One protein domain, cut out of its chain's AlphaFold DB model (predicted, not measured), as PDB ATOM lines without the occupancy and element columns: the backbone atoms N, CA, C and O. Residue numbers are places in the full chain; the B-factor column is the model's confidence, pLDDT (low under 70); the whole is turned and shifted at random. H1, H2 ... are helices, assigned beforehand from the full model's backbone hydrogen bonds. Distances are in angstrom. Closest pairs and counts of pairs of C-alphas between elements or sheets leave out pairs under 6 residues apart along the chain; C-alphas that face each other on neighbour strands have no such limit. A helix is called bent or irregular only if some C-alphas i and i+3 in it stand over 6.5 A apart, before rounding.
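This is residues 4 to 52 of the 52 residues of an uncharacterized protein of hydrothermal vent metagenome (UniProt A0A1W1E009). The model is a flat, open hook: one long bent helix, H1, makes the shaft, and beyond its end the chain turns through the short helix H2 and folds back as H3, which runs opposite ways to the second arm of H1 across a gap with few contacts. The first part of H1, residues 4 to 19, stands free and sticks out as an arm, which makes much of the length. The printed part has 49 residues with three named helices, in the order H1, H2, H3, and no named strand; the class is all helix. The whole is only just loose, close to extended, with a radius of gyration of the C-alphas of 14.2 A, and it spans 44 by 20 by 8 A.

H1, residues 4 to 29, was assigned as one helix by its hydrogen bonds but is bent, with C-alphas 15 and 18 at 6.8 A from each other. Its arms are H1a, residues 4 to 15, and H1b, residues 18 to 29, and their lines stand at a steep tilt of 41 degrees. H3, residues 42 to 51, is close to H1b but not clearly touching it; their closest C-alphas, those of Gly 24 and Phe 51, are 7.9 A apart. These two run opposite ways at 37 degrees, a tilt only just steep. H2, residues 32 to 35, is also close to H1b but not clearly touching, with the closest C-alphas, those of Leu 27 and Asn 33, at 7.7 A. H2 and H3 are apart, and H1a is apart from both H2 and H3. In H1a, H1b and H3 every O i to N i+4 pair is within hydrogen-bond range; H2 is too short for such a pair, and its one O i to N i+3 pair is within range.

H1a begins at C-alpha 4, at (203.388, 152.547, 221.254), and measures 16.6 A from first to last C-alpha. H1b measures 16.9 A and ends at C-alpha 29, at (178.454, 149.495, 249.780). H2, four residues, measures 4.9 A. H3 measures 14.6 A and ends at C-alpha 51, at (181.457, 150.895, 234.831).

The two C-alphas farthest apart, those of His 4 and Asn 40, are 44.0 A from each other. Without residues 4 to 19, the body of 33 residues spans 26 by 19 by 7 A, with a radius of gyration of 9.4 A. The printed part has no cut and ends at Leu 52, the chain's last residue. The link from H1 to H2 is tight, the link from H2 to H3 is short, and no link is long. The mean pLDDT of the printed part is 77.6, and residues 31 to 39 and 44 to 52 are under 70.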
ATOM      1  N   HIS A   4     203.211 151.525 220.229       89.56
ATOM      2  CA  HIS A   4     203.388 152.547 221.254       89.56
ATOM      3  C   HIS A   4     202.056 152.969 221.895       89.56
ATOM      4  O   HIS A   4     201.949 153.012 223.117       89.56
ATOM      5  N   GLN A   5     201.015 153.194 221.089       91.06
ATOM      6  CA  GLN A   5     199.664 153.471 221.587       91.06
ATOM      7  C   GLN A   5     199.141 152.309 222.437       91.06
ATOM      8  O   GLN A   5     198.585 152.543 223.505       91.06
ATOM      9  N   ASN A   6     199.372 151.062 222.013       90.56
ATOM     10  CA  ASN A   6     198.950 149.888 222.778       90.56
ATOM     11  C   ASN A   6     199.636 149.810 224.154       90.56
ATOM     12  O   ASN A   6     198.992 149.500 225.154       90.56
ATOM     13  N   ALA A   7     200.928 150.150 224.219       93.12
ATOM     14  CA  ALA A   7     201.662 150.223 225.481       93.12
ATOM     15  C   ALA A   7     201.099 151.311 226.413       93.12
ATOM     16  O   ALA A   7     200.916 151.055 227.603       93.12
ATOM     17  N   ILE A   8     200.755 152.486 225.871       93.56
ATOM     18  CA  ILE A   8     200.129 153.575 226.635       93.56
ATOM     19  C   ILE A   8     198.767 153.140 227.183       93.56
ATOM     20  O   ILE A   8     198.511 153.313 228.372       93.56
ATOM     21  N   PHE A   9     197.910 152.529 226.360       92.38
ATOM     22  CA  PHE A   9     196.602 152.046 226.811       92.38
ATOM     23  C   PHE A   9     196.718 150.983 227.904       92.38
ATOM     24  O   PHE A   9     195.978 151.036 228.883       92.38
ATOM     25  N   HIS A  10     197.671 150.059 227.784       92.38
ATOM     26  CA  HIS A  10     197.916 149.049 228.811       92.38
ATOM     27  C   HIS A  10     198.389 149.672 230.133       92.38
ATOM     28  O   HIS A  10     197.901 149.323 231.207       92.38
ATOM     29  N   GLN A  11     199.308 150.635 230.066       94.88
ATOM     30  CA  GLN A  11     199.805 151.335 231.248       94.88
ATOM     31  C   GLN A  11     198.701 152.163 231.921       94.88
ATOM     32  O   GLN A  11     198.598 152.182 233.145       94.88
ATOM     33  N   PHE A  12     197.834 152.783 231.120       93.62
ATOM     34  CA  PHE A  12     196.686 153.540 231.600       93.62
ATOM     35  C   PHE A  12     195.618 152.634 232.229       93.62
ATOM     36  O   PHE A  12     195.115 152.940 233.306       93.62
ATOM     37  N   GLY A  13     195.332 151.477 231.624       90.75
ATOM     38  CA  GLY A  13     194.452 150.461 232.204       90.75
ATOM     39  C   GLY A  13     194.966 149.957 233.555       90.75
ATOM     40  O   GLY A  13     194.214 149.901 234.522       90.75
ATOM     41  N   ASN A  14     196.270 149.695 233.667       93.25
ATOM     42  CA  ASN A  14     196.884 149.293 234.936       93.25
ATOM     43  C   ASN A  14     196.863 150.404 235.992       93.25
ATOM     44  O   ASN A  14     196.730 150.110 237.177       93.25
ATOM     45  N   PHE A  15     196.973 151.668 235.577       94.19
ATOM     46  CA  PHE A  15     196.852 152.817 236.471       94.19
ATOM     47  C   PHE A  15     195.416 153.005 236.988       94.19
ATOM     48  O   PHE A  15     195.221 153.305 238.163       94.19
ATOM     49  N   LEU A  16     194.412 152.806 236.129       91.88
ATOM     50  CA  LEU A  16     193.002 153.003 236.471       91.88
ATOM     51  C   LEU A  16     192.340 151.795 237.144       91.88
ATOM     52  O   LEU A  16     191.371 151.976 237.878       91.88
ATOM     53  N   ASN A  17     192.846 150.576 236.948       88.44
ATOM     54  CA  ASN A  17     192.254 149.362 237.520       88.44
ATOM     55  C   ASN A  17     192.105 149.413 239.054       88.44
ATOM     56  O   ASN A  17     191.012 149.132 239.547       88.44
ATOM     57  N   PRO A  18     193.135 149.797 239.835       92.81
ATOM     58  CA  PRO A  18     193.004 149.893 241.286       92.81
ATOM     59  C   PRO A  18     191.944 150.906 241.762       92.81
ATOM     60  O   PRO A  18     191.084 150.510 242.551       92.81
ATOM     61  N   PRO A  19     191.929 152.179 241.308       91.81
ATOM     62  CA  PRO A  19     190.901 153.123 241.742       91.81
ATOM     63  C   PRO A  19     189.494 152.752 241.250       91.81
ATOM     64  O   PRO A  19     188.537 152.980 241.984       91.81
ATOM     65  N   LEU A  20     189.348 152.135 240.069       87.25
ATOM     66  CA  LEU A  20     188.051 151.637 239.587       87.25
ATOM     67  C   LEU A  20     187.517 150.486 240.449       87.25
ATOM     68  O   LEU A  20     186.334 150.468 240.782       87.25
ATOM     69  N   ALA A  21     188.383 149.561 240.871       88.50
ATOM     70  CA  ALA A  21     187.996 148.472 241.765       88.50
ATOM     71  C   ALA A  21     187.517 148.992 243.134       88.50
ATOM     72  O   ALA A  21     186.500 148.525 243.649       88.50
ATOM     73  N   VAL A  22     188.211 149.989 243.699       88.62
ATOM     74  CA  VAL A  22     187.806 150.648 244.956       88.62
ATOM     75  C   VAL A  22     186.470 151.368 244.782       88.62
ATOM     76  O   VAL A  22     185.547 151.141 245.562       88.62
ATOM     77  N   LEU A  23     186.321 152.148 243.707       85.31
ATOM     78  CA  LEU A  23     185.075 152.839 243.381       85.31
ATOM     79  C   LEU A  23     183.901 151.858 243.252       85.31
ATOM     80  O   LEU A  23     182.820 152.124 243.768       85.31
ATOM     81  N   GLY A  24     184.105 150.707 242.608       82.50
ATOM     82  CA  GLY A  24     183.064 149.695 242.453       82.50
ATOM     83  C   GLY A  24     182.598 149.087 243.783       82.50
ATOM     84  O   GLY A  24     181.401 148.868 243.993       82.50
ATOM     85  N   VAL A  25     183.523 148.856 244.716       80.50
ATOM     86  CA  VAL A  25     183.206 148.381 246.072       80.50
ATOM     87  C   VAL A  25     182.471 149.458 246.869       80.50
ATOM     88  O   VAL A  25     181.448 149.168 247.491       80.50
ATOM     89  N   ASP A  26     182.935 150.703 246.803       82.12
ATOM     90  CA  ASP A  26     182.309 151.829 247.496       82.12
ATOM     91  C   ASP A  26     180.901 152.108 246.965       82.12
ATOM     92  O   ASP A  26     179.986 152.348 247.748       82.12
ATOM     93  N   LEU A  27     180.679 151.995 245.652       75.44
ATOM     94  CA  LEU A  27     179.356 152.113 245.037       75.44
ATOM     95  C   LEU A  27     178.402 151.001 245.492       75.44
ATOM     96  O   LEU A  27     177.249 151.292 245.817       75.44
ATOM     97  N   LYS A  28     178.871 149.747 245.561       73.12
ATOM     98  CA  LYS A  28     178.080 148.608 246.068       73.12
ATOM     99  C   LYS A  28     177.716 148.767 247.544       73.12
ATOM    100  O   LYS A  28     176.599 148.434 247.936       73.12
ATOM    101  N   ASN A  29     178.645 149.281 248.346       71.50
ATOM    102  CA  ASN A  29     178.454 149.495 249.780       71.50
ATOM    103  C   ASN A  29     177.721 150.807 250.100       71.50
ATOM    104  O   ASN A  29     177.199 150.985 251.204       71.50
ATOM    105  N   SER A  30     177.656 151.731 249.145       72.50
ATOM    106  CA  SER A  30     176.994 153.015 249.307       72.50
ATOM    107  C   SER A  30     175.472 152.869 249.311       72.50
ATOM    108  O   SER A  30     174.868 152.099 248.562       72.50
ATOM    109  N   LYS A  31     174.814 153.734 250.097       67.38
ATOM    110  CA  LYS A  31     173.362 153.971 250.035       67.38
ATOM    111  C   LYS A  31     172.884 154.410 248.643       67.38
ATOM    112  O   LYS A  31     171.678 154.527 248.461       67.38
ATOM    113  N   ILE A  32     173.772 154.620 247.667       66.81
ATOM    114  CA  ILE A  32     173.437 154.825 246.252       66.81
ATOM    115  C   ILE A  32     172.470 153.754 245.749       66.81
ATOM    116  O   ILE A  32     171.472 154.120 245.153       66.81
ATOM    117  N   ASN A  33     172.645 152.472 246.078       63.06
ATOM    118  CA  ASN A  33     171.689 151.435 245.657       63.06
ATOM    119  C   ASN A  33     170.281 151.600 246.296       63.06
ATOM    120  O   ASN A  33     169.292 151.082 245.789       63.06
ATOM    121  N   LYS A  34     170.175 152.333 247.418       63.47
ATOM    122  CA  LYS A  34     168.901 152.707 248.066       63.47
ATOM    123  C   LYS A  34     168.323 154.033 247.556       63.47
ATOM    124  O   LYS A  34     167.111 154.188 247.562       63.47
ATOM    125  N   ILE A  35     169.170 154.995 247.187       66.19
ATOM    126  CA  ILE A  35     168.765 156.341 246.739       66.19
ATOM    127  C   ILE A  35     168.468 156.332 245.236       66.19
ATOM    128  O   ILE A  35     167.445 156.847 244.790       66.19
ATOM    129  N   CYS A  36     169.331 155.694 244.449       63.62
ATOM    130  CA  CYS A  36     169.056 155.344 243.070       63.62
ATOM    131  C   CYS A  36     168.112 154.143 243.083       63.62
ATOM    132  O   CYS A  36     168.543 152.994 243.073       63.62
ATOM    133  N   HIS A  37     166.805 154.403 243.094       68.06
ATOM    134  CA  HIS A  37     165.830 153.400 242.688       68.06
ATOM    135  C   HIS A  37     166.113 153.051 241.222       68.06
ATOM    136  O   HIS A  37     165.563 153.670 240.316       68.06
ATOM    137  N   PHE A  38     167.005 152.089 240.974       63.81
ATOM    138  CA  PHE A  38     167.437 151.706 239.628       63.81
ATOM    139  C   PHE A  38     166.263 151.317 238.718       63.81
ATOM    140  O   PHE A  38     166.312 151.552 237.514       63.81
ATOM    141  N   ALA A  39     165.170 150.825 239.310       65.62
ATOM    142  CA  ALA A  39     163.901 150.575 238.631       65.62
ATOM    143  C   ALA A  39     163.237 151.845 238.054       65.62
ATOM    144  O   ALA A  39     162.592 151.773 237.014       65.62
ATOM    145  N   ASN A  40     163.414 153.003 238.698       70.56
ATOM    146  CA  ASN A  40     162.819 154.284 238.296       70.56
ATOM    147  C   ASN A  40     163.736 155.103 237.374       70.56
ATOM    148  O   ASN A  40     163.266 155.989 236.664       70.56
ATOM    149  N   HIS A  41     165.037 154.799 237.357       73.88
ATOM    150  CA  HIS A  41     166.024 155.460 236.501       73.88
ATOM    151  C   HIS A  41     166.876 154.430 235.741       73.88
ATOM    152  O   HIS A  41     168.081 154.305 235.987       73.88
ATOM    153  N   PRO A  42     166.270 153.684 234.797       70.12
ATOM    154  CA  PRO A  42     166.928 152.574 234.104       70.12
ATOM    155  C   PRO A  42     168.154 152.999 233.279       70.12
ATOM    156  O   PRO A  42     169.050 152.189 233.052       70.12
ATOM    157  N   TYR A  43     168.230 154.267 232.860       73.19
ATOM    158  CA  TYR A  43     169.382 154.814 232.137       73.19
ATOM    159  C   TYR A  43     170.607 155.007 233.047       73.19
ATOM    160  O   TYR A  43     171.694 154.570 232.689       73.19
ATOM    161  N   LEU A  44     170.421 155.526 234.269       66.56
ATOM    162  CA  LEU A  44     171.497 155.640 235.266       66.56
ATOM    163  C   LEU A  44     172.028 154.267 235.692       66.56
ATOM    164  O   LEU A  44     173.219 154.117 235.946       66.56
ATOM    165  N   CYS A  45     171.156 153.253 235.753       67.56
ATOM    166  CA  CYS A  45     171.571 151.882 236.047       67.56
ATOM    167  C   CYS A  45     172.424 151.287 234.923       67.56
ATOM    168  O   CYS A  45     173.432 150.644 235.201       67.56
ATOM    169  N   LYS A  46     172.039 151.513 233.659       64.62
ATOM    170  CA  LYS A  46     172.786 151.034 232.488       64.62
ATOM    171  C   LYS A  46     174.197 151.594 232.451       64.62
ATOM    172  O   LYS A  46     175.136 150.814 232.349       64.62
ATOM    173  N   ASP A  47     174.338 152.909 232.584       66.69
ATOM    174  CA  ASP A  47     175.650 153.546 232.505       66.69
ATOM    175  C   ASP A  47     176.536 153.096 233.670       66.69
ATOM    176  O   ASP A  47     177.686 152.735 233.459       66.69
ATOM    177  N   LEU A  48     175.987 152.991 234.885       62.66
ATOM    178  CA  LEU A  48     176.753 152.541 236.048       62.66
ATOM    179  C   LEU A  48     177.116 151.048 235.995       62.66
ATOM    180  O   LEU A  48     178.201 150.677 236.427       62.66
ATOM    181  N   THR A  49     176.246 150.201 235.436       63.00
ATOM    182  CA  THR A  49     176.515 148.765 235.211       63.00
ATOM    183  C   THR A  49     177.621 148.552 234.179       63.00
ATOM    184  O   THR A  49     178.310 147.545 234.223       63.00
ATOM    185  N   VAL A  50     177.814 149.492 233.253       62.25
ATOM    186  CA  VAL A  50     178.922 149.454 232.285       62.25
ATOM    187  C   VAL A  50     180.266 149.807 232.943       62.25
ATOM    188  O   VAL A  50     181.312 149.412 232.431       62.25
ATOM    189  N   PHE A  51     180.253 150.513 234.079       55.97
ATOM    190  CA  PHE A  51     181.457 150.895 234.831       55.97
ATOM    191  C   PHE A  51     181.808 149.963 236.008       55.97
ATOM    192  O   PHE A  51     182.930 150.050 236.509       55.97
ATOM    193  N   LEU A  52     180.875 149.119 236.467       55.69
ATOM    194  CA  LEU A  52     181.003 148.192 237.608       55.69
ATOM    195  C   LEU A  52     181.327 146.761 237.169       55.69
ATOM    196  O   LEU A  52     182.074 146.094 237.922       55.69
TER     197      LEU A  52